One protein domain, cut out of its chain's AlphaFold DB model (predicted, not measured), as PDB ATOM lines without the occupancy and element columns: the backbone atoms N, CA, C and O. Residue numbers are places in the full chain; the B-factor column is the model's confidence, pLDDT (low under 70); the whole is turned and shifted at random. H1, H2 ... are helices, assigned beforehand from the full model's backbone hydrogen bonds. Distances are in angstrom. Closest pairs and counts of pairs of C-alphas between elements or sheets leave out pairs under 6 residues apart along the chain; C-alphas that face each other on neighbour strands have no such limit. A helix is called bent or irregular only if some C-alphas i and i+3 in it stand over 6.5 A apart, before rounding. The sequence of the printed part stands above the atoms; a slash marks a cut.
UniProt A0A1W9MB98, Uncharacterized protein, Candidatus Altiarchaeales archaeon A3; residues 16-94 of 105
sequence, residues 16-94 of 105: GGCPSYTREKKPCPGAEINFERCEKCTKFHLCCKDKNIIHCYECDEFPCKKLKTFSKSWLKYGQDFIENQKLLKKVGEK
ATOM      1  N   GLY A  16     196.622 174.309 126.867       95.56
ATOM      2  CA  GLY A  16     196.043 174.937 125.677       95.56
ATOM      3  C   GLY A  16     195.453 176.339 125.906       95.56
ATOM      4  O   GLY A  16     195.323 177.122 124.966       95.56
ATOM      5  N   GLY A  17     195.151 176.703 127.156       94.50
ATOM      6  CA  GLY A  17     194.754 178.056 127.563       94.50
ATOM      7  C   GLY A  17     195.843 178.832 128.309       94.50
ATOM      8  O   GLY A  17     195.557 179.868 128.900       94.50
ATOM      9  N   CYS A  18     197.077 178.327 128.370       95.06
ATOM     10  CA  CYS A  18     198.183 178.980 129.066       95.06
ATOM     11  C   CYS A  18     198.902 179.961 128.131       95.06
ATOM     12  O   CYS A  18     199.403 179.526 127.093       95.06
ATOM     13  N   PRO A  19     199.094 181.239 128.517       94.00
ATOM     14  CA  PRO A  19     199.763 182.225 127.664       94.00
ATOM     15  C   PRO A  19     201.202 181.825 127.303       94.00
ATOM     16  O   PRO A  19     201.694 182.152 126.227       94.00
ATOM     17  N   SER A  20     201.893 181.073 128.170       94.12
ATOM     18  CA  SER A  20     203.236 180.567 127.862       94.12
ATOM     19  C   SER A  20     203.243 179.445 126.824       94.12
ATOM     20  O   SER A  20     204.247 179.292 126.140       94.12
ATOM     21  N   TYR A  21     202.179 178.647 126.725       95.12
ATOM     22  CA  TYR A  21     202.045 177.583 125.722       95.12
ATOM     23  C   TYR A  21     201.504 178.139 124.401       95.12
ATOM     24  O   TYR A  21     201.957 177.769 123.323       95.12
ATOM     25  N   THR A  22     200.562 179.083 124.469       94.88
ATOM     26  CA  THR A  22     199.908 179.627 123.277       94.88
ATOM     27  C   THR A  22     200.736 180.675 122.537       94.88
ATOM     28  O   THR A  22     200.413 180.951 121.385       94.88
ATOM     29  N   ARG A  23     201.796 181.234 123.143       95.12
ATOM     30  CA  ARG A  23     202.671 182.228 122.492       95.12
ATOM     31  C   ARG A  23     203.335 181.697 121.216       95.12
ATOM     32  O   ARG A  23     203.553 180.498 121.071       95.12
ATOM     33  N   GLU A  24     203.696 182.607 120.319       93.94
ATOM     34  CA  GLU A  24     204.346 182.276 119.042       93.94
ATOM     35  C   GLU A  24     205.844 182.014 119.205       93.94
ATOM     36  O   GLU A  24     206.361 180.984 118.786       93.94
ATOM     37  N   LYS A  25     206.557 182.936 119.861       95.62
ATOM     38  CA  LYS A  25     208.008 182.834 120.030       95.62
ATOM     39  C   LYS A  25     208.349 181.961 121.235       95.62
ATOM     40  O   LYS A  25     207.959 182.270 122.363       95.62
ATOM     41  N   LYS A  26     209.133 180.903 120.994       93.25
ATOM     42  CA  LYS A  26     209.656 179.972 122.013       93.25
ATOM     43  C   LYS A  26     208.551 179.457 122.959       93.25
ATOM     44  O   LYS A  26     208.660 179.678 124.166       93.25
ATOM     45  N   PRO A  27     207.447 178.857 122.479       95.06
ATOM     46  CA  PRO A  27     206.374 178.395 123.359       95.06
ATOM     47  C   PRO A  27     206.888 177.413 124.417       95.06
ATOM     48  O   PRO A  27     207.832 176.661 124.196       95.06
ATOM     49  N   CYS A  28     206.263 177.429 125.593       94.75
ATOM     50  CA  CYS A  28     206.393 176.329 126.540       94.75
ATOM     51  C   CYS A  28     205.882 175.052 125.855       94.75
ATOM     52  O   CYS A  28     204.778 175.100 125.317       94.75
ATOM     53  N   PRO A  29     206.595 173.915 125.917       94.25
ATOM     54  CA  PRO A  29     206.183 172.696 125.217       94.25
ATOM     55  C   PRO A  29     205.014 171.958 125.906       94.25
ATOM     56  O   PRO A  29     204.628 170.872 125.493       94.25
ATOM     57  N   GLY A  30     204.422 172.544 126.954       95.00
ATOM     58  CA  GLY A  30     203.328 171.951 127.725       95.00
ATOM     59  C   GLY A  30     203.817 171.209 128.967       95.00
ATOM     60  O   GLY A  30     205.015 171.018 129.153       95.00
ATOM     61  N   ALA A  31     202.893 170.846 129.857       94.19
ATOM     62  CA  ALA A  31     203.228 170.245 131.149       94.19
ATOM     63  C   ALA A  31     203.721 168.792 131.045       94.19
ATOM     64  O   ALA A  31     204.379 168.325 131.974       94.19
ATOM     65  N   GLU A  32     203.404 168.097 129.948       93.75
ATOM     66  CA  GLU A  32     203.930 166.759 129.641       93.75
ATOM     67  C   GLU A  32     205.439 166.810 129.398       93.75
ATOM     68  O   GLU A  32     206.204 166.181 130.113       93.75
ATOM     69  N   ILE A  33     205.864 167.637 128.439       94.00
ATOM     70  CA  ILE A  33     207.267 167.733 128.025       94.00
ATOM     71  C   ILE A  33     208.077 168.570 129.023       94.00
ATOM     72  O   ILE A  33     209.210 168.232 129.349       94.00
ATOM     73  N   ASN A  34     207.510 169.658 129.555       91.00
ATOM     74  CA  ASN A  34     208.184 170.523 130.530       91.00
ATOM     75  C   ASN A  34     208.050 169.985 131.966       91.00
ATOM     76  O   ASN A  34     207.662 170.712 132.890       91.00
ATOM     77  N   PHE A  35     208.322 168.691 132.130       84.44
ATOM     78  CA  PHE A  35     208.144 167.965 133.378       84.44
ATOM     79  C   PHE A  35     208.954 168.591 134.516       84.44
ATOM     80  O   PHE A  35     208.370 168.916 135.548       84.44
ATOM     81  N   GLU A  36     210.236 168.898 134.286       86.38
ATOM     82  CA  GLU A  36     211.117 169.499 135.295       86.38
ATOM     83  C   GLU A  36     210.572 170.807 135.877       86.38
ATOM     84  O   GLU A  36     210.636 171.043 137.085       86.38
ATOM     85  N   ARG A  37     210.014 171.683 135.032       85.75
ATOM     86  CA  ARG A  37     209.432 172.947 135.499       85.75
ATOM     87  C   ARG A  37     208.216 172.696 136.382       85.75
ATOM     88  O   ARG A  37     208.002 173.417 137.357       85.75
ATOM     89  N   CYS A  38     207.395 171.721 136.009       83.75
ATOM     90  CA  CYS A  38     206.232 171.339 136.788       83.75
ATOM     91  C   CYS A  38     206.635 170.667 138.107       83.75
ATOM     92  O   CYS A  38     206.023 170.984 139.120       83.75
ATOM     93  N   GLU A  39     207.677 169.834 138.122       85.19
ATOM     94  CA  GLU A  39     208.198 169.207 139.344       85.19
ATOM     95  C   GLU A  39     208.793 170.214 140.325       85.19
ATOM     96  O   GLU A  39     208.555 170.148 141.528       85.19
ATOM     97  N   LYS A  40     209.501 171.225 139.815       89.94
ATOM     98  CA  LYS A  40     210.069 172.307 140.632       89.94
ATOM     99  C   LYS A  40     209.024 173.354 141.048       89.94
ATOM    100  O   LYS A  40     209.367 174.367 141.655       89.94
ATOM    101  N   CYS A  41     207.740 173.162 140.722       91.81
ATOM    102  CA  CYS A  41     206.693 174.115 141.073       91.81
ATOM    103  C   CYS A  41     206.398 174.088 142.580       91.81
ATOM    104  O   CYS A  41     205.566 173.320 143.067       91.81
ATOM    105  N   THR A  42     207.013 175.022 143.303       91.81
ATOM    106  CA  THR A  42     206.854 175.203 144.755       91.81
ATOM    107  C   THR A  42     205.428 175.545 145.182       91.81
ATOM    108  O   THR A  42     205.023 175.268 146.307       91.81
ATOM    109  N   LYS A  43     204.634 176.148 144.290       91.88
ATOM    110  CA  LYS A  43     203.310 176.671 144.649       91.88
ATOM    111  C   LYS A  43     202.243 175.587 144.788       91.88
ATOM    112  O   LYS A  43     201.382 175.710 145.655       91.88
ATOM    113  N   PHE A  44     202.276 174.577 143.920       95.75
ATOM    114  CA  PHE A  44     201.221 173.563 143.845       95.75
ATOM    115  C   PHE A  44     201.766 172.145 143.761       95.75
ATOM    116  O   PHE A  44     201.273 171.297 144.489       95.75
ATOM    117  N   HIS A  45     202.772 171.881 142.920       94.88
ATOM    118  CA  HIS A  45     203.278 170.520 142.753       94.88
ATOM    119  C   HIS A  45     203.966 170.014 144.022       94.88
ATOM    120  O   HIS A  45     203.552 168.987 144.541       94.88
ATOM    121  N   LEU A  46     204.934 170.764 144.567       96.25
ATOM    122  CA  LEU A  46     205.592 170.369 145.819       96.25
ATOM    123  C   LEU A  46     204.596 170.299 146.986       96.25
ATOM    124  O   LEU A  46     204.603 169.331 147.723       96.25
ATOM    125  N   CYS A  47     203.650 171.239 147.066       96.62
ATOM    126  CA  CYS A  47     202.570 171.195 148.058       96.62
ATOM    127  C   CYS A  47     201.730 169.902 147.973       96.62
ATOM    128  O   CYS A  47     201.411 169.306 148.997       96.62
ATOM    129  N   CYS A  48     201.371 169.456 146.763       96.56
ATOM    130  CA  CYS A  48     200.631 168.206 146.571       96.56
ATOM    131  C   CYS A  48     201.506 166.987 146.900       96.56
ATOM    132  O   CYS A  48     201.045 166.072 147.573       96.56
ATOM    133  N   LYS A  49     202.786 167.021 146.513       96.44
ATOM    134  CA  LYS A  49     203.770 165.981 146.833       96.44
ATOM    135  C   LYS A  49     203.952 165.804 148.344       96.44
ATOM    136  O   LYS A  49     203.883 164.677 148.818       96.44
ATOM    137  N   ASP A  50     204.105 166.896 149.092       96.88
ATOM    138  CA  ASP A  50     204.265 166.880 150.556       96.88
ATOM    139  C   ASP A  50     203.027 166.308 151.263       96.88
ATOM    140  O   ASP A  50     203.136 165.649 152.293       96.88
ATOM    141  N   LYS A  51     201.841 166.531 150.685       96.62
ATOM    142  CA  LYS A  51     200.562 165.983 151.162       96.62
ATOM    143  C   LYS A  51     200.228 164.598 150.587       96.62
ATOM    144  O   LYS A  51     199.154 164.081 150.876       96.62
ATOM    145  N   ASN A  52     201.115 164.009 149.782       97.12
ATOM    146  CA  ASN A  52     200.917 162.737 149.081       97.12
ATOM    147  C   ASN A  52     199.618 162.670 148.244       97.12
ATOM    148  O   ASN A  52     198.895 161.677 148.265       97.12
ATOM    149  N   ILE A  53     199.322 163.745 147.509       97.31
ATOM    150  CA  ILE A  53     198.179 163.867 146.591       97.31
ATOM    151  C   ILE A  53     198.647 164.284 145.191       97.31
ATOM    152  O   ILE A  53     199.739 164.836 145.030       97.31
ATOM    153  N   ILE A  54     197.828 164.055 144.162       95.38
ATOM    154  CA  ILE A  54     198.198 164.371 142.771       95.38
ATOM    155  C   ILE A  54     197.703 165.765 142.381       95.38
ATOM    156  O   ILE A  54     198.457 166.570 141.828       95.38
ATOM    157  N   HIS A  55     196.440 166.065 142.675       97.44
ATOM    158  CA  HIS A  55     195.771 167.310 142.315       97.44
ATOM    159  C   HIS A  55     195.295 168.078 143.541       97.44
ATOM    160  O   HIS A  55     194.923 167.510 144.565       97.44
ATOM    161  N   CYS A  56     195.224 169.406 143.425       97.62
ATOM    162  CA  CYS A  56     194.780 170.246 144.535       97.62
ATOM    163  C   CYS A  56     193.355 169.928 145.029       97.62
ATOM    164  O   CYS A  56     193.077 170.226 146.185       97.62
ATOM    165  N   TYR A  57     192.460 169.353 144.212       97.94
ATOM    166  CA  TYR A  57     191.105 168.964 144.644       97.94
ATOM    167  C   TYR A  57     191.077 167.834 145.683       97.94
ATOM    168  O   TYR A  57     190.034 167.612 146.299       97.94
ATOM    169  N   GLU A  58     192.177 167.094 145.832       98.25
ATOM    170  CA  GLU A  58     192.338 166.015 146.814       98.25
ATOM    171  C   GLU A  58     192.768 166.556 148.184       98.25
ATOM    172  O   GLU A  58     192.691 165.855 149.185       98.25
ATOM    173  N   CYS A  59     193.206 167.816 148.235       97.62
ATOM    174  CA  CYS A  59     193.593 168.480 149.466       97.62
ATOM    175  C   CYS A  59     192.367 168.721 150.357       97.62
ATOM    176  O   CYS A  59     191.361 169.272 149.915       97.62
ATOM    177  N   ASP A  60     192.504 168.406 151.638       97.25
ATOM    178  CA  ASP A  60     191.567 168.720 152.720       97.25
ATOM    179  C   ASP A  60     191.188 170.211 152.803       97.25
ATOM    180  O   ASP A  60     190.029 170.566 152.989       97.25
ATOM    181  N   GLU A  61     192.159 171.099 152.589       97.06
ATOM    182  CA  GLU A  61     191.960 172.551 152.594       97.06
ATOM    183  C   GLU A  61     191.391 173.100 151.270       97.06
ATOM    184  O   GLU A  61     191.356 174.319 151.063       97.06
ATOM    185  N   PHE A  62     191.009 172.248 150.314       97.31
ATOM    186  CA  PHE A  62     190.528 172.704 149.013       97.31
ATOM    187  C   PHE A  62     189.139 173.374 149.097       97.31
ATOM    188  O   PHE A  62     188.205 172.786 149.637       97.31
ATOM    189  N   PRO A  63     188.927 174.546 148.457       97.56
ATOM    190  CA  PRO A  63     189.917 175.398 147.797       97.56
ATOM    191  C   PRO A  63     190.673 176.292 148.796       97.56
ATOM    192  O   PRO A  63     190.089 177.176 149.435       97.56
ATOM    193  N   CYS A  64     192.000 176.148 148.850       97.31
ATOM    194  CA  CYS A  64     192.836 176.899 149.785       97.31
ATOM    195  C   CYS A  64     193.077 178.345 149.310       97.31
ATOM    196  O   CYS A  64     192.910 178.684 148.131       97.31
ATOM    197  N   LYS A  65     193.533 179.219 150.219       97.25
ATOM    198  CA  LYS A  65     193.791 180.645 149.924       97.25
ATOM    199  C   LYS A  65     194.748 180.839 148.738       97.25
ATOM    200  O   LYS A  65     194.481 181.668 147.870       97.25
ATOM    201  N   LYS A  66     195.821 180.038 148.651       96.19
ATOM    202  CA  LYS A  66     196.811 180.104 147.556       96.19
ATOM    203  C   LYS A  66     196.172 179.832 146.190       96.19
ATOM    204  O   LYS A  66     196.456 180.559 145.233       96.19
ATOM    205  N   LEU A  67     195.312 178.813 146.103       97.25
ATOM    206  CA  LEU A  67     194.618 178.460 144.867       97.25
ATOM    207  C   LEU A  67     193.563 179.507 144.502       97.25
ATOM    208  O   LEU A  67     193.498 179.899 143.343       97.25
ATOM    209  N   LYS A  68     192.805 180.028 145.478       97.81
ATOM    210  CA  LYS A  68     191.823 181.108 145.257       97.81
ATOM    211  C   LYS A  68     192.464 182.350 144.636       97.81
ATOM    212  O   LYS A  68     192.007 182.832 143.602       97.81
ATOM    213  N   THR A  69     193.562 182.837 145.218       97.56
ATOM    214  CA  THR A  69     194.292 183.999 144.685       97.56
ATOM    215  C   THR A  69     194.851 183.725 143.289       97.56
ATOM    216  O   THR A  69     194.763 184.576 142.405       97.56
ATOM    217  N   PHE A  70     195.408 182.531 143.070       96.50
ATOM    218  CA  PHE A  70     195.923 182.142 141.761       96.50
ATOM    219  C   PHE A  70     194.814 182.062 140.710       96.50
ATOM    220  O   PHE A  70     194.969 182.661 139.648       96.50
ATOM    221  N   SER A  71     193.686 181.424 141.030       97.12
ATOM    222  CA  SER A  71     192.530 181.325 140.140       97.12
ATOM    223  C   SER A  71     192.046 182.708 139.710       97.12
ATOM    224  O   SER A  71     191.984 182.998 138.518       97.12
ATOM    225  N   LYS A  72     191.856 183.626 140.672       97.75
ATOM    226  CA  LYS A  72     191.437 185.006 140.388       97.75
ATOM    227  C   LYS A  72     192.373 185.711 139.399       97.75
ATOM    228  O   LYS A  72     191.908 186.384 138.485       97.75
ATOM    229  N   SER A  73     193.690 185.533 139.542       96.12
ATOM    230  CA  SER A  73     194.677 186.127 138.624       96.12
ATOM    231  C   SER A  73     194.677 185.522 137.212       96.12
ATOM    232  O   SER A  73     195.204 186.143 136.288       96.12
ATOM    233  N   TRP A  74     194.098 184.330 137.043       96.38
ATOM    234  CA  TRP A  74     194.040 183.592 135.781       96.38
ATOM    235  C   TRP A  74     192.717 183.729 135.027       96.38
ATOM    236  O   TRP A  74     192.665 183.361 133.853       96.38
ATOM    237  N   LEU A  75     191.699 184.347 135.632       96.06
ATOM    238  CA  LEU A  75     190.429 184.646 134.964       96.06
ATOM    239  C   LEU A  75     190.623 185.448 133.667       96.06
ATOM    240  O   LEU A  75     189.950 185.183 132.679       96.06
ATOM    241  N   LYS A  76     191.616 186.350 133.618       94.81
ATOM    242  CA  LYS A  76     191.988 187.095 132.395       94.81
ATOM    243  C   LYS A  76     192.471 186.213 131.235       94.81
ATOM    244  O   LYS A  76     192.497 186.666 130.098       94.81
ATOM    245  N   TYR A  77     192.879 184.977 131.517       93.19
ATOM    246  CA  TYR A  77     193.263 183.975 130.520       93.19
ATOM    247  C   TYR A  77     192.144 182.953 130.272       93.19
ATOM    248  O   TYR A  77     192.374 181.927 129.634       93.19
ATOM    249  N   GLY A  78     190.943 183.208 130.801       93.69
ATOM    250  CA  GLY A  78     189.766 182.367 130.620       93.69
ATOM    251  C   GLY A  78     189.770 181.073 131.433       93.69
ATOM    252  O   GLY A  78     188.922 180.225 131.181       93.69
ATOM    253  N   GLN A  79     190.691 180.892 132.389       96.31
ATOM    254  CA  GLN A  79     190.742 179.702 133.245       96.31
ATOM    255  C   GLN A  79     190.444 180.054 134.702       96.31
ATOM    256  O   GLN A  79     191.180 180.822 135.321       96.31
ATOM    257  N   ASP A  80     189.412 179.423 135.262       97.69
ATOM    258  CA  ASP A  80     189.201 179.354 136.707       97.69
ATOM    259  C   ASP A  80     189.748 178.018 137.220       97.69
ATOM    260  O   ASP A  80     189.269 176.938 136.876       97.69
ATOM    261  N   PHE A  81     190.778 178.091 138.053       97.81
ATOM    262  CA  PHE A  81     191.470 176.927 138.583       97.81
ATOM    263  C   PHE A  81     190.670 176.178 139.650       97.81
ATOM    264  O   PHE A  81     190.893 174.988 139.837       97.81
ATOM    265  N   ILE A  82     189.722 176.826 140.330       98.31
ATOM    266  CA  ILE A  82     188.817 176.139 141.257       98.31
ATOM    267  C   ILE A  82     187.828 175.298 140.452       98.31
ATOM    268  O   ILE A  82     187.649 174.116 140.743       98.31
ATOM    269  N   GLU A  83     187.243 175.874 139.401       98.25
ATOM    270  CA  GLU A  83     186.325 175.142 138.522       98.25
ATOM    271  C   GLU A  83     187.042 174.051 137.725       98.25
ATOM    272  O   GLU A  83     186.514 172.950 137.578       98.25
ATOM    273  N   ASN A  84     188.287 174.288 137.302       98.00
ATOM    274  CA  ASN A  84     189.099 173.249 136.675       98.00
ATOM    275  C   ASN A  84     189.318 172.058 137.603       98.00
ATOM    276  O   ASN A  84     189.164 170.919 137.178       98.00
ATOM    277  N   GLN A  85     189.655 172.315 138.865       98.31
ATOM    278  CA  GLN A  85     189.873 171.282 139.874       98.31
ATOM    279  C   GLN A  85     188.589 170.498 140.176       98.31
ATOM    280  O   GLN A  85     188.613 169.269 140.205       98.31
ATOM    281  N   LYS A  86     187.440 171.179 140.300       98.50
ATOM    282  CA  LYS A  86     186.129 170.519 140.431       98.50
ATOM    283  C   LYS A  86     185.800 169.653 139.213       98.50
ATOM    284  O   LYS A  86     185.327 168.527 139.367       98.50
ATOM    285  N   LEU A  87     186.059 170.157 138.006       98.31
ATOM    286  CA  LEU A  87     185.835 169.411 136.772       98.31
ATOM    287  C   LEU A  87     186.760 168.190 136.697       98.31
ATOM    288  O   LEU A  87     186.276 167.096 136.422       98.31
ATOM    289  N   LEU A  88     188.053 168.347 137.000       97.81
ATOM    290  CA  LEU A  88     189.024 167.250 137.063       97.81
ATOM    291  C   LEU A  88     188.566 166.149 138.016       97.81
ATOM    292  O   LEU A  88     188.519 164.993 137.604       97.81
ATOM    293  N   LYS A  89     188.136 166.509 139.232       98.19
ATOM    294  CA  LYS A  89     187.573 165.562 140.203       98.19
ATOM    295  C   LYS A  89     186.362 164.812 139.647       98.19
ATOM    296  O   LYS A  89     186.224 163.614 139.852       98.19
ATOM    297  N   LYS A  90     185.470 165.520 138.946       98.31
ATOM    298  CA  LYS A  90     184.210 164.961 138.441       98.31
ATOM    299  C   LYS A  90     184.401 164.031 137.243       98.31
ATOM    300  O   LYS A  90     183.686 163.041 137.131       98.31
ATOM    301  N   VAL A  91     185.276 164.384 136.300       97.62
ATOM    302  CA  VAL A  91     185.336 163.706 134.990       97.62
ATOM    303  C   VAL A  91     186.668 163.013 134.696       97.62
ATOM    304  O   VAL A  91     186.750 162.264 133.721       97.62
ATOM    305  N   GLY A  92     187.696 163.242 135.513       97.19
ATOM    306  CA  GLY A  92     189.058 162.769 135.281       97.19
ATOM    307  C   GLY A  92     189.784 163.535 134.169       97.19
ATOM    308  O   GLY A  92     189.198 164.304 133.403       97.19
ATOM    309  N   GLU A  93     191.092 163.309 134.044       96.06
ATOM    310  CA  GLU A  93     191.951 164.116 133.167       96.06
ATOM    311  C   GLU A  93     191.587 164.023 131.680       96.06
ATOM    312  O   GLU A  93     191.567 165.037 130.980       96.06
ATOM    313  N   LYS A  94     191.262 162.820 131.184       95.75
ATOM    314  CA  LYS A  94     190.943 162.604 129.763       95.75
ATOM    315  C   LYS A  94     189.711 163.405 129.341       95.75
ATOM    316  O   LYS A  94     189.750 164.120 128.342       95.75
TER     317      LYS A  94
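What this domain is: This is residues 16 to 94 of the 105 residues of an uncharacterized protein of Candidatus Altiarchaeales archaeon A3 (UniProt A0A1W9MB98). Two longer helices, H4 and H5, meet about at a right angle, with the first residues of H5, 81 to 82, packed on H4, and the part of the chain before H4 makes a wide arc in which three short helices, H1, H2 and H3, are strung, with long links from H1 to H2 and from H3 to H4 and a tight one from H2 to H3. The arc begins with H1 close to the last residue of H4, passes through H2 and H3, and comes back to the first residue of H4; the contacts between helices are few, with H4 touching H5 and H2 only just touching H3 at the corner by their link. The printed part has 79 residues with five named helices, in the order H1, H2, H3, H4, H5, and no named strand; the class is all helix. The whole is compact, with a radius of gyration of the C-alphas of 13.1 A, and only just elongated, spanning 39 by 26 by 25 A.

How they stand to each other: Start at the longest helix by residues, H5, residues 81 to 94, and look from its first residues to H4, residues 65 to 77. H5 touches H4 with residues 81 to 82 alone; the closest C-alphas are those of Ser 71 and Phe 81, 4.8 A apart. Their lines are about perpendicular, at 83 degrees. Next find H1, residues 19 to 22, which is close to H4 but not clearly touching it: the closest C-alphas, of Pro 19 and Tyr 77, are 7.3 A apart. Then look at H2, residues 35 to 39, and H3, residues 45 to 50, which only just touch, and only at the corner by their link, with 3 pairs of C-alphas within 8 A; the closest are those of Glu 39 and His 45, 6.1 A apart. H3 and H4 are apart, and so are H1 and H2. In H2 and H3 every O i to N i+4 pair is within hydrogen-bond range, in H4 7 of 9 and in H5 8 of 10, while H1 is too short for such a pair.

Where its parts are: Find C-alpha 65 at (193.791, 180.645, 149.924); from there H4 runs 19.7 A to C-alpha 77 at (193.263, 183.975, 130.520). H4 is irregular, but only just: C-alphas 73 and 76 are 6.9 A apart. H5 runs 16.8 A from C-alpha 81 to C-alpha 94 at (190.943, 162.604, 129.763), and is irregular, with C-alphas 90 and 93 at 9.4 A. H1, H2 and H3 measure 5.1 A, 6.1 A and 8.7 A from first to last C-alpha; H1 begins at C-alpha 19, (199.763, 182.225, 127.664).

The domain as a whole: The C-alphas farthest apart are those of Lys 25 and Asp 60, at 39.2 A. The printed part has no cut. Look for the long links at residues 23 to 34, between H1 and H2, and residues 51 to 64, between H3 and H4; the links from H2 to H3 and from H4 to H5 are tight. The mean pLDDT of the printed part is 95.3, and no printed residue is under 70.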